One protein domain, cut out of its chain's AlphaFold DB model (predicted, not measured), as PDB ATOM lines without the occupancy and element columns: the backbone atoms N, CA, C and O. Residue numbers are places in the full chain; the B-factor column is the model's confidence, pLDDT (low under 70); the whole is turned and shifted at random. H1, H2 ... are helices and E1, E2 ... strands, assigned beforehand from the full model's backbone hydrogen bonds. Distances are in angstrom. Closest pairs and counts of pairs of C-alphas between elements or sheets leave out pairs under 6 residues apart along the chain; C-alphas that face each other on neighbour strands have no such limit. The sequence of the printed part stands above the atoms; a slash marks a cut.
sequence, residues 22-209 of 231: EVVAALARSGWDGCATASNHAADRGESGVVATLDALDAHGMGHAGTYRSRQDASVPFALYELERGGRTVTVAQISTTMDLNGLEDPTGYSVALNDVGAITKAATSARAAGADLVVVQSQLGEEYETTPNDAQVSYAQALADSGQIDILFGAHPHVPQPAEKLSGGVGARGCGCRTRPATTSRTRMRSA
ATOM      1  N   GLU A  22     627.907 466.106 445.414       96.62
ATOM      2  CA  GLU A  22     627.648 467.496 445.803       96.62
ATOM      3  C   GLU A  22     627.659 467.696 447.324       96.62
ATOM      4  O   GLU A  22     628.050 468.771 447.790       96.62
ATOM      5  N   VAL A  23     627.292 466.667 448.102       96.75
ATOM      6  CA  VAL A  23     627.414 466.692 449.568       96.75
ATOM      7  C   VAL A  23     628.881 466.800 449.974       96.75
ATOM      8  O   VAL A  23     629.218 467.637 450.811       96.75
ATOM      9  N   VAL A  24     629.774 466.041 449.332       97.12
ATOM     10  CA  VAL A  24     631.226 466.129 449.571       97.12
ATOM     11  C   VAL A  24     631.749 467.515 449.201       97.12
ATOM     12  O   VAL A  24     632.432 468.163 449.996       97.12
ATOM     13  N   ALA A  25     631.339 468.037 448.043       97.25
ATOM     14  CA  ALA A  25     631.698 469.385 447.622       97.25
ATOM     15  C   ALA A  25     631.219 470.457 448.626       97.25
ATOM     16  O   ALA A  25     631.916 471.445 448.873       97.25
ATOM     17  N   ALA A  26     630.032 470.287 449.213       97.94
ATOM     18  CA  ALA A  26     629.502 471.186 450.236       97.94
ATOM     19  C   ALA A  26     630.277 471.089 451.563       97.94
ATOM     20  O   ALA A  26     630.550 472.124 452.183       97.94
ATOM     21  N   LEU A  27     630.691 469.886 451.974       96.88
ATOM     22  CA  LEU A  27     631.562 469.684 453.136       96.88
ATOM     23  C   LEU A  27     632.897 470.418 452.947       96.88
ATOM     24  O   LEU A  27     633.253 471.258 453.775       96.88
ATOM     25  N   ALA A  28     633.564 470.234 451.808       96.94
ATOM     26  CA  ALA A  28     634.809 470.940 451.504       96.94
ATOM     27  C   ALA A  28     634.636 472.471 451.551       96.94
ATOM     28  O   ALA A  28     635.396 473.185 452.208       96.94
ATOM     29  N   ARG A  29     633.581 473.003 450.911       97.44
ATOM     30  CA  ARG A  29     633.297 474.455 450.908       97.44
ATOM     31  C   ARG A  29     632.956 475.017 452.286       97.44
ATOM     32  O   ARG A  29     633.229 476.190 452.536       97.44
ATOM     33  N   SER A  30     632.357 474.216 453.166       97.38
ATOM     34  CA  SER A  30     632.056 474.635 454.543       97.38
ATOM     35  C   SER A  30     633.280 474.611 455.466       97.38
ATOM     36  O   SER A  30     633.218 475.166 456.564       97.38
ATOM     37  N   GLY A  31     634.411 474.091 454.980       94.75
ATOM     38  CA  GLY A  31     635.703 474.139 455.658       94.75
ATOM     39  C   GLY A  31     636.048 472.869 456.423       94.75
ATOM     40  O   GLY A  31     636.817 472.958 457.371       94.75
ATOM     41  N   TRP A  32     635.470 471.724 456.048       95.44
ATOM     42  CA  TRP A  32     635.945 470.428 456.525       95.44
ATOM     43  C   TRP A  32     637.220 470.031 455.789       95.44
ATOM     44  O   TRP A  32     637.282 470.101 454.564       95.44
ATOM     45  N   ASP A  33     638.204 469.562 456.544       94.81
ATOM     46  CA  ASP A  33     639.498 469.135 456.007       94.81
ATOM     47  C   ASP A  33     639.542 467.635 455.710       94.81
ATOM     48  O   ASP A  33     640.403 467.176 454.964       94.81
ATOM     49  N   GLY A  34     638.599 466.870 456.263       96.06
ATOM     50  CA  GLY A  34     638.468 465.446 456.012       96.06
ATOM     51  C   GLY A  34     637.244 464.813 456.661       96.06
ATOM     52  O   GLY A  34     636.430 465.493 457.294       96.06
ATOM     53  N   CYS A  35     637.085 463.506 456.462       97.75
ATOM     54  CA  CYS A  35     635.942 462.733 456.944       97.75
ATOM     55  C   CYS A  35     636.353 461.385 457.552       97.75
ATOM     56  O   CYS A  35     637.168 460.653 457.003       97.75
ATOM     57  N   ALA A  36     635.714 461.018 458.667       98.06
ATOM     58  CA  ALA A  36     635.604 459.620 459.092       98.06
ATOM     59  C   ALA A  36     634.646 458.906 458.138       98.06
ATOM     60  O   ALA A  36     633.528 459.397 457.959       98.06
ATOM     61  N   THR A  37     635.071 457.814 457.512       98.31
ATOM     62  CA  THR A  37     634.278 457.099 456.496       98.31
ATOM     63  C   THR A  37     633.885 455.690 456.919       98.31
ATOM     64  O   THR A  37     633.067 455.086 456.239       98.31
ATOM     65  N   ALA A  38     634.446 455.147 458.007       98.25
ATOM     66  CA  ALA A  38     633.947 453.886 458.543       98.25
ATOM     67  C   ALA A  38     632.582 454.119 459.204       98.25
ATOM     68  O   ALA A  38     632.451 454.949 460.108       98.25
ATOM     69  N   SER A  39     631.581 453.381 458.741       97.81
ATOM     70  CA  SER A  39     630.215 453.380 459.258       97.81
ATOM     71  C   SER A  39     629.555 452.033 458.996       97.81
ATOM     72  O   SER A  39     629.990 451.291 458.113       97.81
ATOM     73  N   ASN A  40     628.467 451.751 459.706       97.19
ATOM     74  CA  ASN A  40     627.583 450.627 459.418       97.19
ATOM     75  C   ASN A  40     626.984 450.681 458.000       97.19
ATOM     76  O   ASN A  40     626.634 449.650 457.438       97.19
ATOM     77  N   HIS A  41     626.949 451.866 457.384       97.88
ATOM     78  CA  HIS A  41     626.499 452.088 456.007       97.88
ATOM     79  C   HIS A  41     627.617 452.099 454.955       97.88
ATOM     80  O   HIS A  41     627.343 452.274 453.766       97.88
ATOM     81  N   ALA A  42     628.885 451.919 455.341       97.81
ATOM     82  CA  ALA A  42     630.016 452.052 454.419       97.81
ATOM     83  C   ALA A  42     629.937 451.077 453.228       97.81
ATOM     84  O   ALA A  42     630.429 451.386 452.142       97.81
ATOM     85  N   ALA A  43     629.285 449.926 453.421       96.94
ATOM     86  CA  ALA A  43     629.122 448.881 452.416       96.94
ATOM     87  C   ALA A  43     627.787 448.937 451.646       96.94
ATOM     88  O   ALA A  43     627.589 448.116 450.751       96.94
ATOM     89  N   ASP A  44     626.901 449.908 451.905       97.75
ATOM     90  CA  ASP A  44     625.564 449.980 451.277       97.75
ATOM     91  C   ASP A  44     625.615 450.020 449.742       97.75
ATOM     92  O   ASP A  44     624.687 449.589 449.057       97.75
ATOM     93  N   ARG A  45     626.719 450.540 449.192       97.00
ATOM     94  CA  ARG A  45     626.996 450.643 447.749       97.00
ATOM     95  C   ARG A  45     628.168 449.762 447.299       97.00
ATOM     96  O   ARG A  45     628.732 449.980 446.222       97.00
ATOM     97  N   GLY A  46     628.523 448.780 448.126       95.56
ATOM     98  CA  GLY A  46     629.648 447.870 447.932       95.56
ATOM     99  C   GLY A  46     630.993 448.587 447.792       95.56
ATOM    100  O   GLY A  46     631.130 449.781 448.069       95.56
ATOM    101  N   GLU A  47     631.987 447.857 447.292       95.94
ATOM    102  CA  GLU A  47     633.341 448.375 447.053       95.94
ATOM    103  C   GLU A  47     633.339 449.601 446.124       95.94
ATOM    104  O   GLU A  47     634.040 450.579 446.377       95.94
ATOM    105  N   SER A  48     632.482 449.616 445.095       96.44
ATOM    106  CA  SER A  48     632.342 450.773 444.201       96.44
ATOM    107  C   SER A  48     631.885 452.041 444.921       96.44
ATOM    108  O   SER A  48     632.296 453.138 444.547       96.44
ATOM    109  N   GLY A  49     631.054 451.909 445.957       97.50
ATOM    110  CA  GLY A  49     630.628 453.025 446.797       97.50
ATOM    111  C   GLY A  49     631.740 453.557 447.686       97.50
ATOM    112  O   GLY A  49     631.895 454.774 447.813       97.50
ATOM    113  N   VAL A  50     632.553 452.659 448.251       98.12
ATOM    114  CA  VAL A  50     633.766 453.035 448.990       98.12
ATOM    115  C   VAL A  50     634.690 453.836 448.078       98.12
ATOM    116  O   VAL A  50     634.999 454.986 448.385       98.12
ATOM    117  N   VAL A  51     635.050 453.287 446.915       98.00
ATOM    118  CA  VAL A  51     635.937 453.957 445.953       98.00
ATOM    119  C   VAL A  51     635.370 455.312 445.525       98.00
ATOM    120  O   VAL A  51     636.072 456.314 445.630       98.00
ATOM    121  N   ALA A  52     634.091 455.386 445.141       98.38
ATOM    122  CA  ALA A  52     633.463 456.644 444.729       98.38
ATOM    123  C   ALA A  52     633.440 457.702 445.845       98.38
ATOM    124  O   ALA A  52     633.598 458.893 445.575       98.38
ATOM    125  N   THR A  53     633.263 457.283 447.100       98.56
ATOM    126  CA  THR A  53     633.302 458.188 448.259       98.56
ATOM    127  C   THR A  53     634.692 458.771 448.448       98.56
ATOM    128  O   THR A  53     634.837 459.985 448.601       98.56
ATOM    129  N   LEU A  54     635.712 457.914 448.417       98.56
ATOM    130  CA  LEU A  54     637.093 458.336 448.595       98.56
ATOM    131  C   LEU A  54     637.561 459.215 447.427       98.56
ATOM    132  O   LEU A  54     638.174 460.253 447.655       98.56
ATOM    133  N   ASP A  55     637.204 458.866 446.187       98.38
ATOM    134  CA  ASP A  55     637.555 459.650 444.995       98.38
ATOM    135  C   ASP A  55     636.928 461.046 445.045       98.38
ATOM    136  O   ASP A  55     637.574 462.037 444.702       98.38
ATOM    137  N   ALA A  56     635.684 461.150 445.525       98.44
ATOM    138  CA  ALA A  56     635.026 462.436 445.718       98.44
ATOM    139  C   ALA A  56     635.717 463.288 446.796       98.44
ATOM    140  O   ALA A  56     635.849 464.500 446.621       98.44
ATOM    141  N   LEU A  57     636.167 462.680 447.901       98.50
ATOM    142  CA  LEU A  57     636.906 463.381 448.958       98.50
ATOM    143  C   LEU A  57     638.259 463.887 448.436       98.50
ATOM    144  O   LEU A  57     638.558 465.080 448.564       98.50
ATOM    145  N   ASP A  58     639.013 463.027 447.752       98.25
ATOM    146  CA  ASP A  58     640.318 463.359 447.173       98.25
ATOM    147  C   ASP A  58     640.215 464.454 446.104       98.25
ATOM    148  O   ASP A  58     641.012 465.398 446.097       98.25
ATOM    149  N   ALA A  59     639.187 464.406 445.248       98.12
ATOM    150  CA  ALA A  59     638.926 465.434 444.236       98.12
ATOM    151  C   ALA A  59     638.684 466.831 444.840       98.12
ATOM    152  O   ALA A  59     638.890 467.849 444.172       98.12
ATOM    153  N   HIS A  60     638.276 466.892 446.108       97.69
ATOM    154  CA  HIS A  60     638.099 468.127 446.867       97.69
ATOM    155  C   HIS A  60     639.237 468.411 447.860       97.69
ATOM    156  O   HIS A  60     639.150 469.377 448.623       97.69
ATOM    157  N   GLY A  61     640.318 467.627 447.825       96.56
ATOM    158  CA  GLY A  61     641.476 467.774 448.709       96.56
ATOM    159  C   GLY A  61     641.167 467.475 450.177       96.56
ATOM    160  O   GLY A  61     641.880 467.963 451.057       96.56
ATOM    161  N   MET A  62     640.098 466.724 450.443       97.75
ATOM    162  CA  MET A  62     639.701 466.310 451.782       97.75
ATOM    163  C   MET A  62     640.376 464.990 452.147       97.75
ATOM    164  O   MET A  62     640.348 464.043 451.370       97.75
ATOM    165  N   GLY A  63     640.937 464.907 453.351       97.50
ATOM    166  CA  GLY A  63     641.426 463.643 453.895       97.50
ATOM    167  C   GLY A  63     640.289 462.682 454.247       97.50
ATOM    168  O   GLY A  63     639.129 463.070 454.419       97.50
ATOM    169  N   HIS A  64     640.625 461.408 454.390       98.12
ATOM    170  CA  HIS A  64     639.668 460.380 454.765       98.12
ATOM    171  C   HIS A  64     640.339 459.287 455.596       98.12
ATOM    172  O   HIS A  64     641.503 458.956 455.383       98.12
ATOM    173  N   ALA A  65     639.603 458.713 456.544       98.25
ATOM    174  CA  ALA A  65     640.074 457.594 457.355       98.25
ATOM    175  C   ALA A  65     638.953 456.573 457.563       98.25
ATOM    176  O   ALA A  65     637.791 456.955 457.720       98.25
ATOM    177  N   GLY A  66     639.312 455.290 457.630       98.25
ATOM    178  CA  GLY A  66     638.412 454.194 458.004       98.25
ATOM    179  C   GLY A  66     637.834 453.379 456.848       98.25
ATOM    180  O   GLY A  66     637.298 452.303 457.094       98.25
ATOM    181  N   THR A  67     637.980 453.837 455.603       98.62
ATOM    182  CA  THR A  67     637.738 453.004 454.416       98.62
ATOM    183  C   THR A  67     638.888 453.105 453.421       98.62
ATOM    184  O   THR A  67     639.626 454.094 453.440       98.62
ATOM    185  N   TYR A  68     639.072 452.071 452.594       98.38
ATOM    186  CA  TYR A  68     640.283 451.890 451.789       98.38
ATOM    187  C   TYR A  68     639.993 451.242 450.431       98.38
ATOM    188  O   TYR A  68     639.176 450.324 450.330       98.38
ATOM    189  N   ARG A  69     640.718 451.676 449.389       97.31
ATOM    190  CA  ARG A  69     640.611 451.103 448.033       97.31
ATOM    191  C   ARG A  69     641.475 449.863 447.845       97.31
ATOM    192  O   ARG A  69     641.298 449.121 446.890       97.31
ATOM    193  N   SER A  70     642.464 449.668 448.714       97.56
ATOM    194  CA  SER A  70     643.414 448.569 448.604       97.56
ATOM    195  C   SER A  70     643.965 448.161 449.968       97.56
ATOM    196  O   SER A  70     643.939 448.927 450.934       97.56
ATOM    197  N   ARG A  71     644.563 446.966 450.043       97.19
ATOM    198  CA  ARG A  71     645.313 446.531 451.232       97.19
ATOM    199  C   ARG A  71     646.516 447.437 451.527       97.19
ATOM    200  O   ARG A  71     646.918 447.552 452.681       97.19
ATOM    201  N   GLN A  72     647.099 448.054 450.499       97.50
ATOM    202  CA  GLN A  72     648.191 449.008 450.675       97.50
ATOM    203  C   GLN A  72     647.680 450.293 451.330       97.50
ATOM    204  O   GLN A  72     648.288 450.752 452.293       97.50
ATOM    205  N   ASP A  73     646.536 450.810 450.888       95.19
ATOM    206  CA  ASP A  73     645.878 451.967 451.503       95.19
ATOM    207  C   ASP A  73     645.543 451.656 452.970       95.19
ATOM    208  O   ASP A  73     645.891 452.420 453.867       95.19
ATOM    209  N   ALA A  74     644.972 450.473 453.233       97.25
ATOM    210  CA  ALA A  74     644.631 450.008 454.580       97.25
ATOM    211  C   ALA A  74     645.846 449.813 455.508       97.25
ATOM    212  O   ALA A  74     645.691 449.762 456.729       97.25
ATOM    213  N   SER A  75     647.065 449.716 454.962       96.62
ATOM    214  CA  SER A  75     648.295 449.621 455.762       96.62
ATOM    215  C   SER A  75     648.682 450.940 456.443       96.62
ATOM    216  O   SER A  75     649.490 450.930 457.373       96.62
ATOM    217  N   VAL A  76     648.065 452.056 456.035       96.19
ATOM    218  CA  VAL A  76     648.158 453.363 456.695       96.19
ATOM    219  C   VAL A  76     646.767 453.719 457.240       96.19
ATOM    220  O   VAL A  76     646.020 454.467 456.611       96.19
ATOM    221  N   PRO A  77     646.372 453.170 458.404       96.88
ATOM    222  CA  PRO A  77     644.982 453.187 458.868       96.88
ATOM    223  C   PRO A  77     644.558 454.512 459.532       96.88
ATOM    224  O   PRO A  77     643.751 454.530 460.465       96.88
ATOM    225  N   PHE A  78     645.149 455.630 459.113       98.50
ATOM    226  CA  PHE A  78     644.888 456.958 459.658       98.50
ATOM    227  C   PHE A  78     645.170 458.048 458.622       98.50
ATOM    228  O   PHE A  78     646.030 457.897 457.757       98.50
ATOM    229  N   ALA A  79     644.490 459.183 458.768       98.31
ATOM    230  CA  ALA A  79     644.801 460.420 458.051       98.31
ATOM    231  C   ALA A  79     645.532 461.405 458.972       98.31
ATOM    232  O   ALA A  79     645.267 461.424 460.174       98.31
ATOM    233  N   LEU A  80     646.424 462.230 458.414       98.19
ATOM    234  CA  LEU A  80     647.124 463.299 459.133       98.19
ATOM    235  C   LEU A  80     646.668 464.673 458.636       98.19
ATOM    236  O   LEU A  80     646.634 464.937 457.433       98.19
ATOM    237  N   TYR A  81     646.377 465.565 459.576       97.12
ATOM    238  CA  TYR A  81     645.964 466.939 459.302       97.12
ATOM    239  C   TYR A  81     646.861 467.916 460.049       97.12
ATOM    240  O   TYR A  81     646.999 467.820 461.269       97.12
ATOM    241  N   GLU A  82     647.433 468.883 459.335       95.69
ATOM    242  CA  GLU A  82     648.246 469.936 459.942       95.69
ATOM    243  C   GLU A  82     647.390 471.170 460.255       95.69
ATOM    244  O   GLU A  82     646.745 471.770 459.383       95.69
ATOM    245  N   LEU A  83     647.397 471.558 461.529       91.88
ATOM    246  CA  LEU A  83     646.696 472.709 462.079       91.88
ATOM    247  C   LEU A  83     647.669 473.831 462.402       91.88
ATOM    248  O   LEU A  83     648.503 473.683 463.284       91.88
ATOM    249  N   GLU A  84     647.466 475.008 461.823       93.06
ATOM    250  CA  GLU A  84     648.161 476.218 462.268       93.06
ATOM    251  C   GLU A  84     647.307 476.991 463.276       93.06
ATOM    252  O   GLU A  84     646.198 477.432 462.947       93.06
ATOM    253  N   ARG A  85     647.789 477.169 464.512       85.31
ATOM    254  CA  ARG A  85     647.133 477.982 465.556       85.31
ATOM    255  C   ARG A  85     648.154 478.756 466.376       85.31
ATOM    256  O   ARG A  85     649.041 478.176 466.987       85.31
ATOM    257  N   GLY A  86     648.002 480.081 466.429       88.88
ATOM    258  CA  GLY A  86     648.859 480.934 467.262       88.88
ATOM    259  C   GLY A  86     650.353 480.823 466.930       88.88
ATOM    260  O   GLY A  86     651.174 480.876 467.841       88.88
ATOM    261  N   GLY A  87     650.695 480.617 465.652       92.25
ATOM    262  CA  GLY A  87     652.076 480.422 465.192       92.25
ATOM    263  C   GLY A  87     652.673 479.049 465.518       92.25
ATOM    264  O   GLY A  87     653.892 478.907 465.501       92.25
ATOM    265  N   ARG A  88     651.838 478.064 465.866       93.06
ATOM    266  CA  ARG A  88     652.237 476.674 466.097       93.06
ATOM    267  C   ARG A  88     651.514 475.758 465.120       93.06
ATOM    268  O   ARG A  88     650.294 475.862 464.984       93.06
ATOM    269  N   THR A  89     652.266 474.827 464.552       95.25
ATOM    270  CA  THR A  89     651.743 473.670 463.832       95.25
ATOM    271  C   THR A  89     651.390 472.575 464.836       95.25
ATOM    272  O   THR A  89     652.172 472.302 465.747       95.25
ATOM    273  N   VAL A  90     650.213 471.970 464.692       96.06
ATOM    274  CA  VAL A  90     649.789 470.771 465.424       96.06
ATOM    275  C   VAL A  90     649.316 469.742 464.410       96.06
ATOM    276  O   VAL A  90     648.395 470.018 463.641       96.06
ATOM    277  N   THR A  91     649.902 468.554 464.428       97.69
ATOM    278  CA  THR A  91     649.515 467.444 463.557       97.69
ATOM    279  C   THR A  91     648.513 466.550 464.278       97.69
ATOM    280  O   THR A  91     648.810 465.970 465.324       97.69
ATOM    281  N   VAL A  92     647.317 466.418 463.714       98.00
ATOM    282  CA  VAL A  92     646.255 465.552 464.236       98.00
ATOM    283  C   VAL A  92     646.145 464.312 463.365       98.00
ATOM    284  O   VAL A  92     645.889 464.414 462.168       98.00
ATOM    285  N   ALA A  93     646.292 463.141 463.975       98.56
ATOM    286  CA  ALA A  93     645.924 461.879 463.365       98.56
ATOM    287  C   ALA A  93     644.457 461.558 463.626       98.56
ATOM    288  O   ALA A  93     643.990 461.647 464.762       98.56
ATOM    289  N   GLN A  94     643.755 461.127 462.586       98.69
ATOM    290  CA  GLN A  94     642.392 460.625 462.677       98.69
ATOM    291  C   GLN A  94     642.360 459.151 462.288       98.69
ATOM    292  O   GLN A  94     642.739 458.788 461.175       98.69
ATOM    293  N   ILE A  95     641.855 458.322 463.192       98.81
ATOM    294  CA  ILE A  95     641.516 456.916 462.958       98.81
ATOM    295  C   ILE A  95     639.993 456.825 462.945       98.81
ATOM    296  O   ILE A  95     639.332 457.480 463.751       98.81
ATOM    297  N   SER A  96     639.420 456.031 462.046       98.69
ATOM    298  CA  SER A  96     637.973 455.826 461.987       98.69
ATOM    299  C   SER A  96     637.647 454.349 461.864       98.69
ATOM    300  O   SER A  96     638.277 453.656 461.068       98.69
ATOM    301  N   THR A  97     636.680 453.887 462.653       98.69
ATOM    302  CA  THR A  97     636.246 452.487 462.690       98.69
ATOM    303  C   THR A  97     634.731 452.369 462.877       98.69
ATOM    304  O   THR A  97     634.069 453.324 463.288       98.69
ATOM    305  N   THR A  98     634.166 451.203 462.573       98.44
ATOM    306  CA  THR A  98     632.739 450.900 462.780       98.44
ATOM    307  C   THR A  98     632.531 449.558 463.472       98.44
ATOM    308  O   THR A  98     633.391 448.683 463.420       98.44
ATOM    309  N   MET A  99     631.403 449.396 464.159       96.69
ATOM    310  CA  MET A  99     631.044 448.159 464.857       96.69
ATOM    311  C   MET A  99     630.713 447.010 463.900       96.69
ATOM    312  O   MET A  99     631.185 445.894 464.102       96.69
ATOM    313  N   ASP A 100     629.948 447.295 462.851       96.25
ATOM    314  CA  ASP A 100     629.497 446.333 461.849       96.25
ATOM    315  C   ASP A 100     629.160 447.058 460.532       96.25
ATOM    316  O   ASP A 100     629.566 448.208 460.347       96.25
ATOM    317  N   LEU A 101     628.476 446.355 459.621       97.12
ATOM    318  CA  LEU A 101     628.026 446.819 458.304       97.12
ATOM    319  C   LEU A 101     626.528 446.515 458.064       97.12
ATOM    320  O   LEU A 101     626.143 446.154 456.953       97.12
ATOM    321  N   ASN A 102     625.685 446.550 459.105       95.38
ATOM    322  CA  ASN A 102     624.245 446.242 459.016       95.38
ATOM    323  C   ASN A 102     623.923 444.865 458.392       95.38
ATOM    324  O   ASN A 102     622.961 444.699 457.642       95.38
ATOM    325  N   GLY A 103     624.747 443.856 458.690       94.81
ATOM    326  CA  GLY A 103     624.596 442.500 458.149       94.81
ATOM    327  C   GLY A 103     625.129 442.310 456.725       94.81
ATOM    328  O   GLY A 103     625.027 441.204 456.194       94.81
ATOM    329  N   LEU A 104     625.712 443.347 456.115       95.62
ATOM    330  CA  LEU A 104     626.525 443.208 454.910       95.62
ATOM    331  C   LEU A 104     627.929 442.701 455.261       95.62
ATOM    332  O   LEU A 104     628.407 442.833 456.389       95.62
ATOM    333  N   GLU A 105     628.605 442.137 454.266       91.06
ATOM    334  CA  GLU A 105     630.001 441.721 454.370       91.06
ATOM    335  C   GLU A 105     630.903 442.691 453.602       91.06
ATOM    336  O   GLU A 105     630.511 443.247 452.575       91.06
ATOM    337  N   ASP A 106     632.142 442.850 454.071       93.38
ATOM    338  CA  ASP A 106     633.234 443.385 453.260       93.38
ATOM    339  C   ASP A 106     634.018 442.203 452.659       93.38
ATOM    340  O   ASP A 106     634.891 441.645 453.333       93.38
ATOM    341  N   PRO A 107     633.744 441.800 451.401       90.75
ATOM    342  CA  PRO A 107     634.395 440.640 450.790       90.75
ATOM    343  C   PRO A 107     635.900 440.845 450.576       90.75
ATOM    344  O   PRO A 107     636.634 439.878 450.372       90.75
ATOM    345  N   THR A 108     636.384 442.089 450.620       94.50
ATOM    346  CA  THR A 108     637.811 442.392 450.480       94.50
ATOM    347  C   THR A 108     638.586 442.102 451.772       94.50
ATOM    348  O   THR A 108     639.787 441.800 451.742       94.50
ATOM    349  N   GLY A 109     637.898 442.201 452.917       94.25
ATOM    350  CA  GLY A 109     638.467 442.128 454.259       94.25
ATOM    351  C   GLY A 109     639.427 443.274 454.604       94.25
ATOM    352  O   GLY A 109     640.214 443.135 455.543       94.25
ATOM    353  N   TYR A 110     639.443 444.359 453.826       95.44
ATOM    354  CA  TYR A 110     640.286 445.531 454.086       95.44
ATOM    355  C   TYR A 110     639.606 446.869 453.790       95.44
ATOM    356  O   TYR A 110     640.167 447.894 454.168       95.44
ATOM    357  N   SER A 111     638.469 446.904 453.094       97.31
ATOM    358  CA  SER A 111     637.843 448.141 452.627       97.31
ATOM    359  C   SER A 111     637.185 448.935 453.739       97.31
ATOM    360  O   SER A 111     637.088 450.151 453.590       97.31
ATOM    361  N   VAL A 112     636.774 448.309 454.843       98.12
ATOM    362  CA  VAL A 112     636.225 449.018 456.010       98.12
ATOM    363  C   VAL A 112     636.939 448.599 457.294       98.12
ATOM    364  O   VAL A 112     637.066 447.415 457.598       98.12
ATOM    365  N   ALA A 113     637.405 449.573 458.078       98.19
ATOM    366  CA  ALA A 113     638.011 449.304 459.378       98.19
ATOM    367  C   ALA A 113     636.943 449.051 460.451       98.19
ATOM    368  O   ALA A 113     636.102 449.911 460.722       98.19
ATOM    369  N   LEU A 114     637.029 447.898 461.111       98.12
ATOM    370  CA  LEU A 114     636.147 447.537 462.219       98.12
ATOM    371  C   LEU A 114     636.734 447.950 463.575       98.12
ATOM    372  O   LEU A 114     637.942 448.154 463.722       98.12
ATOM    373  N   ASN A 115     635.866 448.081 464.574       98.44
ATOM    374  CA  ASN A 115     636.242 448.376 465.949       98.44
ATOM    375  C   ASN A 115     637.090 447.232 466.527       98.44
ATOM    376  O   ASN A 115     636.566 446.204 466.943       98.44
ATOM    377  N   ASP A 116     638.398 447.450 466.625       98.19
ATOM    378  CA  ASP A 116     639.324 446.561 467.325       98.19
ATOM    379  C   ASP A 116     640.329 447.400 468.117       98.19
ATOM    380  O   ASP A 116     641.103 448.178 467.554       98.19
ATOM    381  N   VAL A 117     640.306 447.266 469.447       98.38
ATOM    382  CA  VAL A 117     641.145 448.074 470.349       98.38
ATOM    383  C   VAL A 117     642.628 447.891 470.021       98.38
ATOM    384  O   VAL A 117     643.366 448.871 469.954       98.38
ATOM    385  N   GLY A 118     643.072 446.660 469.755       98.56
ATOM    386  CA  GLY A 118     644.475 446.366 469.474       98.56
ATOM    387  C   GLY A 118     644.959 446.969 468.154       98.56
ATOM    388  O   GLY A 118     646.059 447.526 468.093       98.56
ATOM    389  N   ALA A 119     644.149 446.889 467.102       98.44
ATOM    390  CA  ALA A 119     644.419 447.487 465.801       98.44
ATOM    391  C   ALA A 119     644.451 449.015 465.895       98.44
ATOM    392  O   ALA A 119     645.386 449.634 465.383       98.44
ATOM    393  N   ILE A 120     643.507 449.619 466.620       98.75
ATOM    394  CA  ILE A 120     643.461 451.069 466.844       98.75
ATOM    395  C   ILE A 120     644.683 451.535 467.643       98.75
ATOM    396  O   ILE A 120     645.316 452.523 467.271       98.75
ATOM    397  N   THR A 121     645.091 450.817 468.692       98.50
ATOM    398  CA  THR A 121     646.307 451.152 469.453       98.50
ATOM    399  C   THR A 121     647.570 451.063 468.586       98.50
ATOM    400  O   THR A 121     648.447 451.931 468.673       98.50
ATOM    401  N   LYS A 122     647.673 450.058 467.705       98.50
ATOM    402  CA  LYS A 122     648.786 449.941 466.740       98.50
ATOM    403  C   LYS A 122     648.776 451.074 465.711       98.50
ATOM    404  O   LYS A 122     649.831 451.647 465.427       98.50
ATOM    405  N   ALA A 123     647.600 451.421 465.190       98.56
ATOM    406  CA  ALA A 123     647.407 452.550 464.285       98.56
ATOM    407  C   ALA A 123     647.834 453.866 464.945       98.56
ATOM    408  O   ALA A 123     648.628 454.608 464.376       98.56
ATOM    409  N   ALA A 124     647.403 454.107 466.185       98.56
ATOM    410  CA  ALA A 124     647.760 455.287 466.965       98.56
ATOM    411  C   ALA A 124     649.271 455.393 467.205       98.56
ATOM    412  O   ALA A 124     649.859 456.459 467.026       98.56
ATOM    413  N   THR A 125     649.916 454.276 467.546       98.19
ATOM    414  CA  THR A 125     651.376 454.217 467.713       98.19
ATOM    415  C   THR A 125     652.093 454.570 466.407       98.19
ATOM    416  O   THR A 125     653.030 455.369 466.405       98.19
ATOM    417  N   SER A 126     651.619 454.026 465.282       98.44
ATOM    418  CA  SER A 126     652.172 454.306 463.949       98.44
ATOM    419  C   SER A 126     651.957 455.764 463.536       98.44
ATOM    420  O   SER A 126     652.859 456.386 462.982       98.44
ATOM    421  N   ALA A 127     650.804 456.344 463.871       98.44
ATOM    422  CA  ALA A 127     650.500 457.745 463.613       98.44
ATOM    423  C   ALA A 127     651.412 458.694 464.399       98.44
ATOM    424  O   ALA A 127     651.924 459.665 463.842       98.44
ATOM    425  N   ARG A 128     651.693 458.388 465.672       97.81
ATOM    426  CA  ARG A 128     652.677 459.139 466.471       97.81
ATOM    427  C   ARG A 128     654.083 459.024 465.900       97.81
ATOM    428  O   ARG A 128     654.776 460.031 465.801       97.81
ATOM    429  N   ALA A 129     654.489 457.828 465.477       97.94
ATOM    430  CA  ALA A 129     655.770 457.633 464.796       97.94
ATOM    431  C   ALA A 129     655.854 458.418 463.472       97.94
ATOM    432  O   ALA A 129     656.937 458.852 463.086       97.94
ATOM    433  N   ALA A 130     654.715 458.652 462.815       97.75
ATOM    434  CA  ALA A 130     654.590 459.503 461.634       97.75
ATOM    435  C   ALA A 130     654.491 461.012 461.948       97.75
ATOM    436  O   ALA A 130     654.338 461.810 461.025       97.75
ATOM    437  N   GLY A 131     654.600 461.419 463.220       97.12
ATOM    438  CA  GLY A 131     654.651 462.825 463.635       97.12
ATOM    439  C   GLY A 131     653.337 463.411 464.156       97.12
ATOM    440  O   GLY A 131     653.228 464.629 464.255       97.12
ATOM    441  N   ALA A 132     652.336 462.589 464.484       98.12
ATOM    442  CA  ALA A 132     651.105 463.081 465.102       98.12
ATOM    443  C   ALA A 132     651.330 463.561 466.547       98.12
ATOM    444  O   ALA A 132     651.779 462.796 467.407       98.12
ATOM    445  N   ASP A 133     650.929 464.800 466.829       96.31
ATOM    446  CA  ASP A 133     650.882 465.365 468.180       96.31
ATOM    447  C   ASP A 133     649.667 464.832 468.949       96.31
ATOM    448  O   ASP A 133     649.764 464.470 470.126       96.31
ATOM    449  N   LEU A 134     648.524 464.751 468.259       96.88
ATOM    450  CA  LEU A 134     647.254 464.269 468.793       96.88
ATOM    451  C   LEU A 134     646.730 463.095 467.972       96.88
ATOM    452  O   LEU A 134     646.759 463.133 466.743       96.88
ATOM    453  N   VAL A 135     646.181 462.090 468.648       98.38
ATOM    454  CA  VAL A 135     645.470 460.972 468.023       98.38
ATOM    455  C   VAL A 135     644.002 461.015 468.424       98.38
ATOM    456  O   VAL A 135     643.649 460.873 469.599       98.38
ATOM    457  N   VAL A 136     643.151 461.180 467.417       98.25
ATOM    458  CA  VAL A 136     641.696 461.189 467.524       98.25
ATOM    459  C   VAL A 136     641.147 459.918 466.887       98.25
ATOM    460  O   VAL A 136     641.440 459.614 465.732       98.25
ATOM    461  N   VAL A 137     640.319 459.192 467.625       98.56
ATOM    462  CA  VAL A 137     639.590 458.022 467.128       98.56
ATOM    463  C   VAL A 137     638.129 458.407 466.938       98.56
ATOM    464  O   VAL A 137     637.545 459.045 467.810       98.56
ATOM    465  N   GLN A 138     637.536 458.034 465.809       98.31
ATOM    466  CA  GLN A 138     636.108 458.176 465.539       98.31
ATOM    467  C   GLN A 138     635.493 456.804 465.288       98.31
ATOM    468  O   GLN A 138     635.718 456.219 464.229       98.31
ATOM    469  N   SER A 139     634.698 456.316 466.231       98.19
ATOM    470  CA  SER A 139     634.104 454.983 466.144       98.19
ATOM    471  C   SER A 139     632.588 455.080 466.044       98.19
ATOM    472  O   SER A 139     631.970 455.847 466.784       98.19
ATOM    473  N   GLN A 140     631.975 454.292 465.165       97.25
ATOM    474  CA  GLN A 140     630.553 453.968 465.288       97.25
ATOM    475  C   GLN A 140     630.370 452.824 466.284       97.25
ATOM    476  O   GLN A 140     631.018 451.784 466.150       97.25
ATOM    477  N   LEU A 141     629.554 453.048 467.314       95.12
ATOM    478  CA  LEU A 141     629.282 452.104 468.397       95.12
ATOM    479  C   LEU A 141     628.032 452.509 469.184       95.12
ATOM    480  O   LEU A 141     627.754 453.698 469.333       95.12
ATOM    481  N   GLY A 142     627.372 451.533 469.800       94.25
ATOM    482  CA  GLY A 142     626.230 451.760 470.684       94.25
ATOM    483  C   GLY A 142     624.913 451.340 470.063       94.25
ATOM    484  O   GLY A 142     624.896 450.577 469.109       94.25
ATOM    485  N   GLU A 143     623.824 451.830 470.637       94.00
ATOM    486  CA  GLU A 143     622.466 451.541 470.183       94.00
ATOM    487  C   GLU A 143     621.828 452.816 469.631       94.00
ATOM    488  O   GLU A 143     622.009 453.911 470.177       94.00
ATOM    489  N   GLU A 144     621.106 452.683 468.518       93.31
ATOM    490  CA  GLU A 144     620.417 453.807 467.894       93.31
ATOM    491  C   GLU A 144     619.389 454.430 468.843       93.31
ATOM    492  O   GLU A 144     618.613 453.747 469.504       93.31
ATOM    493  N   TYR A 145     619.364 455.760 468.866       95.56
ATOM    494  CA  TYR A 145     618.446 456.608 469.628       95.56
ATOM    495  C   TYR A 145     618.551 456.510 471.153       95.56
ATOM    496  O   TYR A 145     617.790 457.178 471.859       95.56
ATOM    497  N   GLU A 146     619.548 455.794 471.672       95.88
ATOM    498  CA  GLU A 146     619.813 455.729 473.103       95.88
ATOM    499  C   GLU A 146     620.692 456.893 473.575       95.88
ATOM    500  O   GLU A 146     621.825 457.103 473.135       95.88
ATOM    501  N   THR A 147     620.168 457.673 474.521       93.25
ATOM    502  CA  THR A 147     620.863 458.855 475.072       93.25
ATOM    503  C   THR A 147     621.907 458.510 476.132       93.25
ATOM    504  O   THR A 147     622.729 459.357 476.486       93.25
ATOM    505  N   THR A 148     621.891 457.274 476.630       94.00
ATOM    506  CA  THR A 148     622.840 456.767 477.625       94.00
ATOM    507  C   THR A 148     623.731 455.708 476.977       94.00
ATOM    508  O   THR A 148     623.197 454.805 476.338       94.00
ATOM    509  N   PRO A 149     625.066 455.788 477.124       94.94
ATOM    510  CA  PRO A 149     625.952 454.759 476.602       94.94
ATOM    511  C   PRO A 149     625.714 453.420 477.304       94.94
ATOM    512  O   PRO A 149     625.573 453.386 478.527       94.94
ATOM    513  N   ASN A 150     625.719 452.323 476.549       94.75
ATOM    514  CA  ASN A 150     625.660 450.984 477.134       94.75
ATOM    515  C   ASN A 150     627.041 450.522 477.651       94.75
ATOM    516  O   ASN A 150     628.082 451.122 477.356       94.75
ATOM    517  N   ASP A 151     627.066 449.420 478.405       96.06
ATOM    518  CA  ASP A 151     628.290 448.897 479.030       96.06
ATOM    519  C   ASP A 151     629.389 448.553 478.012       96.06
ATOM    520  O   ASP A 151     630.581 448.693 478.308       96.06
ATOM    521  N   ALA A 152     629.012 448.135 476.798       94.94
ATOM    522  CA  ALA A 152     629.960 447.837 475.731       94.94
ATOM    523  C   ALA A 152     630.651 449.113 475.225       94.94
ATOM    524  O   ALA A 152     631.872 449.116 475.054       94.94
ATOM    525  N   GLN A 153     629.907 450.213 475.054       95.75
ATOM    526  CA  GLN A 153     630.479 451.515 474.698       95.75
ATOM    527  C   GLN A 153     631.433 452.023 475.782       95.75
ATOM    528  O   GLN A 153     632.544 452.456 475.466       95.75
ATOM    529  N   VAL A 154     631.026 451.936 477.054       95.81
ATOM    530  CA  VAL A 154     631.846 452.369 478.197       95.81
ATOM    531  C   VAL A 154     633.133 451.547 478.280       95.81
ATOM    532  O   VAL A 154     634.225 452.111 478.358       95.81
ATOM    533  N   SER A 155     633.026 450.220 478.189       96.25
ATOM    534  CA  SER A 155     634.179 449.313 478.262       96.25
ATOM    535  C   SER A 155     635.145 449.513 477.093       96.25
ATOM    536  O   SER A 155     636.358 449.554 477.293       96.25
ATOM    537  N   TYR A 156     634.625 449.688 475.875       97.44
ATOM    538  CA  TYR A 156     635.431 449.985 474.690       97.44
ATOM    539  C   TYR A 156     636.186 451.312 474.833       97.44
ATOM    540  O   TYR A 156     637.393 451.378 474.578       97.44
ATOM    541  N   ALA A 157     635.499 452.365 475.284       96.50
ATOM    542  CA  ALA A 157     636.109 453.672 475.493       96.50
ATOM    543  C   ALA A 157     637.201 453.627 476.572       96.50
ATOM    544  O   ALA A 157     638.281 454.192 476.372       96.50
ATOM    545  N   GLN A 158     636.960 452.912 477.677       97.00
ATOM    546  CA  GLN A 158     637.954 452.743 478.736       97.00
ATOM    547  C   GLN A 158     639.167 451.942 478.250       97.00
ATOM    548  O   GLN A 158     640.294 452.362 478.488       97.00
ATOM    549  N   ALA A 159     638.972 450.868 477.480       97.69
ATOM    550  CA  ALA A 159     640.078 450.089 476.919       97.69
ATOM    551  C   ALA A 159     640.964 450.919 475.968       97.69
ATOM    552  O   ALA A 159     642.195 450.824 476.007       97.69
ATOM    553  N   LEU A 160     640.363 451.783 475.143       97.44
ATOM    554  CA  LEU A 160     641.118 452.729 474.316       97.44
ATOM    555  C   LEU A 160     641.876 453.758 475.164       97.44
ATOM    556  O   LEU A 160     643.024 454.077 474.841       97.44
ATOM    557  N   ALA A 161     641.276 454.260 476.244       96.12
ATOM    558  CA  ALA A 161     641.948 455.168 477.171       96.12
ATOM    559  C   ALA A 161     643.138 454.484 477.866       96.12
ATOM    560  O   ALA A 161     644.238 455.041 477.890       96.12
ATOM    561  N   ASP A 162     642.956 453.261 478.358       96.50
ATOM    562  CA  ASP A 162     643.977 452.478 479.063       96.50
ATOM    563  C   ASP A 162     645.171 452.116 478.174       96.50
ATOM    564  O   ASP A 162     646.281 451.936 478.675       96.50
ATOM    565  N   SER A 163     644.993 452.098 476.846       96.25
ATOM    566  CA  SER A 163     646.105 451.932 475.899       96.25
ATOM    567  C   SER A 163     647.173 453.029 476.011       96.25
ATOM    568  O   SER A 163     648.311 452.840 475.576       96.25
ATOM    569  N   GLY A 164     646.808 454.201 476.541       95.50
ATOM    570  CA  GLY A 164     647.702 455.349 476.681       95.50
ATOM    571  C   GLY A 164     648.116 456.000 475.357       95.50
ATOM    572  O   GLY A 164     649.006 456.848 475.362       95.50
ATOM    573  N   GLN A 165     647.503 455.621 474.229       95.50
ATOM    574  CA  GLN A 165     647.851 456.142 472.899       95.50
ATOM    575  C   GLN A 165     646.834 457.133 472.335       95.50
ATOM    576  O   GLN A 165     647.171 457.877 471.413       95.50
ATOM    577  N   ILE A 166     645.613 457.151 472.870       97.06
ATOM    578  CA  ILE A 166     644.493 457.925 472.328       97.06
ATOM    579  C   ILE A 166     644.270 459.179 473.172       97.06
ATOM    580  O   ILE A 166     644.191 459.096 474.399       97.06
ATOM    581  N   ASP A 167     644.177 460.339 472.518       96.81
ATOM    582  CA  ASP A 167     643.874 461.608 473.187       96.81
ATOM    583  C   ASP A 167     642.363 461.834 473.282       96.81
ATOM    584  O   ASP A 167     641.858 462.292 474.315       96.81
ATOM    585  N   ILE A 168     641.645 461.535 472.193       97.06
ATOM    586  CA  ILE A 168     640.204 461.764 472.076       97.06
ATOM    587  C   ILE A 168     639.533 460.593 471.354       97.06
ATOM    588  O   ILE A 168     639.954 460.214 470.262       97.06
ATOM    589  N   LEU A 169     638.444 460.085 471.926       97.56
ATOM    590  CA  LEU A 169     637.472 459.224 471.257       97.56
ATOM    591  C   LEU A 169     636.198 460.023 470.968       97.56
ATOM    592  O   LEU A 169     635.540 460.516 471.890       97.56
ATOM    593  N   PHE A 170     635.825 460.108 469.696       96.81
ATOM    594  CA  PHE A 170     634.495 460.521 469.280       96.81
ATOM    595  C   PHE A 170     633.632 459.306 468.947       96.81
ATOM    596  O   PHE A 170     633.938 458.571 468.011       96.81
ATOM    597  N   GLY A 171     632.539 459.117 469.683       94.75
ATOM    598  CA  GLY A 171     631.520 458.129 469.324       94.75
ATOM    599  C   GLY A 171     630.477 458.704 468.364       94.75
ATOM    600  O   GLY A 171     630.084 459.868 468.478       94.75
ATOM    601  N   ALA A 172     630.031 457.874 467.432       92.94
ATOM    602  CA  ALA A 172     628.907 458.091 466.523       92.94
ATOM    603  C   ALA A 172     628.026 456.830 466.502       92.94
ATOM    604  O   ALA A 172     628.348 455.891 467.224       92.94
ATOM    605  N   HIS A 173     626.980 456.812 465.662       96.44
ATOM    606  CA  HIS A 173     625.934 455.778 465.508       96.44
ATOM    607  C   HIS A 173     624.611 456.018 466.263       96.44
ATOM    608  O   HIS A 173     623.584 455.992 465.604       96.44
ATOM    609  N   PRO A 174     624.552 456.394 467.558       95.25
ATOM    610  CA  PRO A 174     623.267 456.548 468.252       95.25
ATOM    611  C   PRO A 174     622.295 457.590 467.668       95.25
ATOM    612  O   PRO A 174     621.168 457.695 468.132       95.25
ATOM    613  N   HIS A 175     622.714 458.428 466.712       94.19
ATOM    614  CA  HIS A 175     621.936 459.541 466.135       94.19
ATOM    615  C   HIS A 175     621.375 460.561 467.149       94.19
ATOM    616  O   HIS A 175     620.704 461.523 466.769       94.19
ATOM    617  N   VAL A 176     621.721 460.420 468.428       94.06
ATOM    618  CA  VAL A 176     621.393 461.324 469.527       94.06
ATOM    619  C   VAL A 176     622.662 461.646 470.323       94.06
ATOM    620  O   VAL A 176     623.573 460.819 470.395       94.06
ATOM    621  N   PRO A 177     622.776 462.847 470.917       93.69
ATOM    622  CA  PRO A 177     623.900 463.159 471.793       93.69
ATOM    623  C   PRO A 177     623.898 462.273 473.045       93.69
ATOM    624  O   PRO A 177     622.868 462.176 473.711       93.69
ATOM    625  N   GLN A 178     625.061 461.734 473.417       93.25
ATOM    626  CA  GLN A 178     625.286 461.134 474.740       93.25
ATOM    627  C   GLN A 178     626.328 461.968 475.535       93.25
ATOM    628  O   GLN A 178     626.861 462.963 475.012       93.25
ATOM    629  N   PRO A 179     626.589 461.652 476.820       92.19
ATOM    630  CA  PRO A 179     627.510 462.405 477.667       92.19
ATOM    631  C   PRO A 179     628.934 462.521 477.106       92.19
ATOM    632  O   PRO A 179     629.411 461.692 476.332       92.19
ATOM    633  N   ALA A 180     629.629 463.580 477.524       92.69
ATOM    634  CA  ALA A 180     631.060 463.738 477.304       92.69
ATOM    635  C   ALA A 180     631.786 463.557 478.634       92.69
ATOM    636  O   ALA A 180     631.462 464.233 479.611       92.69
ATOM    637  N   GLU A 181     632.789 462.691 478.649       91.38
ATOM    638  CA  GLU A 181     633.481 462.273 479.861       91.38
ATOM    639  C   GLU A 181     634.992 462.336 479.681       91.38
ATOM    640  O   GLU A 181     635.528 462.221 478.577       91.38
ATOM    641  N   LYS A 182     635.700 462.534 480.792       92.88
ATOM    642  CA  LYS A 182     637.150 462.398 480.841       92.88
ATOM    643  C   LYS A 182     637.469 461.093 481.554       92.88
ATOM    644  O   LYS A 182     637.292 461.001 482.765       92.88
ATOM    645  N   LEU A 183     637.962 460.125 480.798       91.75
ATOM    646  CA  LEU A 183     638.327 458.812 481.309       91.75
ATOM    647  C   LEU A 183     639.717 458.851 481.949       91.75
ATOM    648  O   LEU A 183     640.584 459.630 481.535       91.75
ATOM    649  N   SER A 184     639.941 458.001 482.950       86.69
ATOM    650  CA  SER A 184     641.279 457.716 483.482       86.69
ATOM    651  C   SER A 184     642.146 457.003 482.438       86.69
ATOM    652  O   SER A 184     641.624 456.408 481.501       86.69
ATOM    653  N   GLY A 185     643.472 457.079 482.586       86.31
ATOM    654  CA  GLY A 185     644.418 456.569 481.588       86.31
ATOM    655  C   GLY A 185     644.831 457.662 480.604       86.31
ATOM    656  O   GLY A 185     645.207 458.759 481.019       86.31
ATOM    657  N   GLY A 186     644.775 457.381 479.305       76.38
ATOM    658  CA  GLY A 186     645.132 458.315 478.240       76.38
ATOM    659  C   GLY A 186     646.629 458.622 478.163       76.38
ATOM    660  O   GLY A 186     647.458 458.105 478.920       76.38
ATOM    661  N   VAL A 187     646.990 459.480 477.214       78.12
ATOM    662  CA  VAL A 187     648.392 459.749 476.870       78.12
ATOM    663  C   VAL A 187     649.147 460.349 478.051       78.12
ATOM    664  O   VAL A 187     648.829 461.435 478.543       78.12
ATOM    665  N   GLY A 188     650.168 459.626 478.519       76.00
ATOM    666  CA  GLY A 188     650.957 460.005 479.692       76.00
ATOM    667  C   GLY A 188     650.140 460.089 480.986       76.00
ATOM    668  O   GLY A 188     650.438 460.948 481.815       76.00
ATOM    669  N   ALA A 189     649.099 459.261 481.136       67.25
ATOM    670  CA  ALA A 189     648.193 459.225 482.292       67.25
ATOM    671  C   ALA A 189     647.415 460.535 482.550       67.25
ATOM    672  O   ALA A 189     646.955 460.791 483.665       67.25
ATOM    673  N   ARG A 190     647.255 461.390 481.529       73.19
ATOM    674  CA  ARG A 190     646.555 462.687 481.647       73.19
ATOM    675  C   ARG A 190     645.034 462.606 481.459       73.19
ATOM    676  O   ARG A 190     644.349 463.629 481.589       73.19
ATOM    677  N   GLY A 191     644.514 461.411 481.215       62.31
ATOM    678  CA  GLY A 191     643.134 461.101 480.854       62.31
ATOM    679  C   GLY A 191     642.881 461.174 479.349       62.31
ATOM    680  O   GLY A 191     643.584 461.886 478.633       62.31
ATOM    681  N   CYS A 192     641.866 460.446 478.883       74.12
ATOM    682  CA  CYS A 192     641.378 460.464 477.499       74.12
ATOM    683  C   CYS A 192     640.012 461.159 477.452       74.12
ATOM    684  O   CYS A 192     639.152 460.901 478.299       74.12
ATOM    685  N   GLY A 193     639.806 462.065 476.497       67.94
ATOM    686  CA  GLY A 193     638.495 462.681 476.295       67.94
ATOM    687  C   GLY A 193     637.580 461.756 475.497       67.94
ATOM    688  O   GLY A 193     637.891 461.442 474.356       67.94
ATOM    689  N   CYS A 194     636.437 461.366 476.048       73.31
ATOM    690  CA  CYS A 194     635.392 460.649 475.321       73.31
ATOM    691  C   CYS A 194     634.207 461.591 475.075       73.31
ATOM    692  O   CYS A 194     633.726 462.254 475.998       73.31
ATOM    693  N   ARG A 195     633.747 461.713 473.828       62.56
ATOM    694  CA  ARG A 195     632.595 462.557 473.480       62.56
ATOM    695  C   ARG A 195     631.777 461.938 472.354       62.56
ATOM    696  O   ARG A 195     632.316 461.636 471.306       62.56
ATOM    697  N   THR A 196     630.460 461.880 472.486       55.91
ATOM    698  CA  THR A 196     629.564 461.279 471.476       55.91
ATOM    699  C   THR A 196     628.667 462.321 470.775       55.91
ATOM    700  O   THR A 196     627.449 462.187 470.702       55.91
ATOM    701  N   ARG A 197     629.249 463.430 470.277       50.72
ATOM    702  CA  ARG A 197     628.514 464.556 469.633       50.72
ATOM    703  C   ARG A 197     628.973 464.835 468.194       50.72
ATOM    704  O   ARG A 197     630.156 464.647 467.912       50.72
ATOM    705  N   PRO A 198     628.123 465.453 467.338       33.50
ATOM    706  CA  PRO A 198     628.590 466.091 466.113       33.50
ATOM    707  C   PRO A 198     629.352 467.383 466.451       33.50
ATOM    708  O   PRO A 198     628.985 468.132 467.368       33.50
ATOM    709  N   ALA A 199     630.441 467.632 465.723       34.53
ATOM    710  CA  ALA A 199     631.309 468.788 465.915       34.53
ATOM    711  C   ALA A 199     630.564 470.110 465.649       34.53
ATOM    712  O   ALA A 199     629.915 470.279 464.622       34.53
ATOM    713  N   THR A 200     630.697 471.082 466.554       27.22
ATOM    714  CA  THR A 200     630.381 472.490 466.268       27.22
ATOM    715  C   THR A 200     631.626 473.166 465.710       27.22
ATOM    716  O   THR A 200     632.663 473.204 466.373       27.22
ATOM    717  N   THR A 201     631.528 473.693 464.491       28.73
ATOM    718  CA  THR A 201     632.635 474.313 463.757       28.73
ATOM    719  C   THR A 201     633.120 475.594 464.438       28.73
ATOM    720  O   THR A 201     632.377 476.572 464.526       28.73
ATOM    721  N   SER A 202     634.392 475.630 464.835       27.30
ATOM    722  CA  SER A 202     635.159 476.879 464.902       27.30
ATOM    723  C   SER A 202     636.060 476.920 463.667       27.30
ATOM    724  O   SER A 202     636.733 475.944 463.346       27.30
ATOM    725  N   ARG A 203     635.976 478.009 462.895       34.50
ATOM    726  CA  ARG A 203     636.610 478.111 461.575       34.50
ATOM    727  C   ARG A 203     638.124 478.133 461.701       34.50
ATOM    728  O   ARG A 203     638.678 479.067 462.281       34.50
ATOM    729  N   THR A 204     638.797 477.194 461.052       38.28
ATOM    730  CA  THR A 204     640.168 477.390 460.576       38.28
ATOM    731  C   THR A 204     640.465 476.404 459.456       38.28
ATOM    732  O   THR A 204     640.070 475.253 459.554       38.28
ATOM    733  N   ARG A 205     641.169 476.854 458.416       37.12
ATOM    734  CA  ARG A 205     641.663 475.982 457.345       37.12
ATOM    735  C   ARG A 205     642.816 475.126 457.864       37.12
ATOM    736  O   ARG A 205     643.758 475.684 458.433       37.12
ATOM    737  N   MET A 206     642.754 473.823 457.641       44.50
ATOM    738  CA  MET A 206     643.865 472.890 457.804       44.50
ATOM    739  C   MET A 206     644.433 472.569 456.420       44.50
ATOM    740  O   MET A 206     643.830 472.869 455.384       44.50
ATOM    741  N   ARG A 207     645.634 472.002 456.382       46.47
ATOM    742  CA  ARG A 207     646.177 471.397 455.163       46.47
ATOM    743  C   ARG A 207     646.244 469.892 455.392       46.47
ATOM    744  O   ARG A 207     646.773 469.449 456.407       46.47
ATOM    745  N   SER A 208     645.688 469.119 454.459       41.72
ATOM    746  CA  SER A 208     645.920 467.676 454.400       41.72
ATOM    747  C   SER A 208     647.392 467.445 454.058       41.72
ATOM    748  O   SER A 208     647.881 467.951 453.040       41.72
ATOM    749  N   ALA A 209     648.110 466.740 454.930       43.50
ATOM    750  CA  ALA A 209     649.480 466.325 454.685       43.50
ATOM    751  C   ALA A 209     649.440 464.873 454.207       43.50
ATOM    752  O   ALA A 209     649.149 463.962 454.980       43.50
TER     753      ALA A 209
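What this domain is: This is residues 22 to 209 of the 231 residues of a protein of Actinomyces naeslundii (UniProt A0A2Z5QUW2). A strongly twisted sheet of six strands has two helices, H4 and H5, over one face, and near its E3 and E4 part sits a smaller unit, the parallel strands E1 and E2 with H2 packed on them. H1 lies at the far end of this smaller unit, and a last stretch without named elements, residues 196 to 209, folds back to E3. The printed part has 188 residues with five named helices and eight named strands, in the order H1 E1 H2 E2 H3 E3 E4 H4 E5 H5 E6 E7 E8. The large sheet is mixed, in the order E3 E4 E5 E6 E8 E7, and the class is mixed, helices and strands. The whole is compact, with a radius of gyration of the C-alphas of 15.8 A and spans of 45 by 41 by 30 A.

Where its parts are: H1 is residues 22 to 30, 12.1 A long, and begins at C-alpha 22 at (627.648, 467.496, 445.803). E1, residues 34 to 36, is followed by H2, residues 46 to 59, the longest helix by residues at 20.2 A. E2 is residues 63 to 65 and H3 residues 71 to 74. E3, residues 79 to 85, is 19.2 A long. E4, residues 88 to 97, is 29.2 A long and begins at C-alpha 88 at (652.237, 476.674, 466.097). H4, residues 117 to 129, is 18.3 A long, and E5, residues 134 to 140, 19.9 A. H5, residues 151 to 162, is 16.1 A long, and E6, residues 168 to 172, 13.1 A. E7 is residues 180 to 183, and E8, residues 192 to 195, ends at C-alpha 195 at (632.595, 462.557, 473.480).

How they stand to each other: In the large sheet the edge strands are E3 and E7. E3 and E4 form an antiparallel hairpin, with N 83 and O 90 at 2.8 A. E4 and E5 are parallel, with N 95 and O 136 at 2.9 A. E5 and E6 are parallel, with N 170 and O 137 at 2.8 A. E6 and E8 are parallel, with N 169 and O 193 at 2.8 A. E7 and E8 form an antiparallel hairpin, with N 181 and O 194 at 2.8 A. H4 and H5 lie on the same face, making two layers, a sheet with helices on one face. H4 lies over E4 and E5 at a height over the sheet of 9.2 A, and its closest C-alphas to E4 are those of Ala 127 and Ala 93, 6.2 A. H5 lies over E6 and E8 at a height of 9.0 A, and its closest C-alphas to E8 are those of Ala 161 and Cys 192, 5.3 A. Both run along the strands. H4 touches H5 with residues 117 to 121 alone, at a shallow tilt of 32 degrees, the same way; the closest C-alphas are those of Val 117 and Leu 160, 6.1 A. E1 and E2 are parallel, with N 35 and O 63 at 2.9 A. The closest C-alphas of E2 and E3 are those of Ala 65 and Ala 79, 5.6 A, and those of E1 and E4 are Ala 36 and Ser 96, 5.3 A. The closest C-alphas of H2 and E2 are those of Leu 57 and Gly 63, 6.7 A. H1 and H2 only just touch, only at their ends, with 3 pairs of C-alphas within 8 A; the closest are those of Val 24 and Leu 57, 6.3 A. H3 touches no helix and is not on the large sheet. E1, H2, E2; E4, H4, E5; and E5, H5, E6 are strand-helix-strand units, parallel neighbour strands with a helix between, each with a right-handed crossover. In H1, H2, H4 and H5 every O i to N i+4 pair is within hydrogen-bond range; H3 is too short for such a pair.

The domain as a whole: The two C-alphas farthest apart, those of Gly 87 and Gly 103, are 47.4 A apart. The printed part has no cut, and its one long link is E4 to H4, 19 residues. Residues 207 to 208 pair antiparallel with residues 81 to 82 of E3. The mean pLDDT of the printed part is 90.7, and residues 189, 191, 193 and 195 to 209 are under 70.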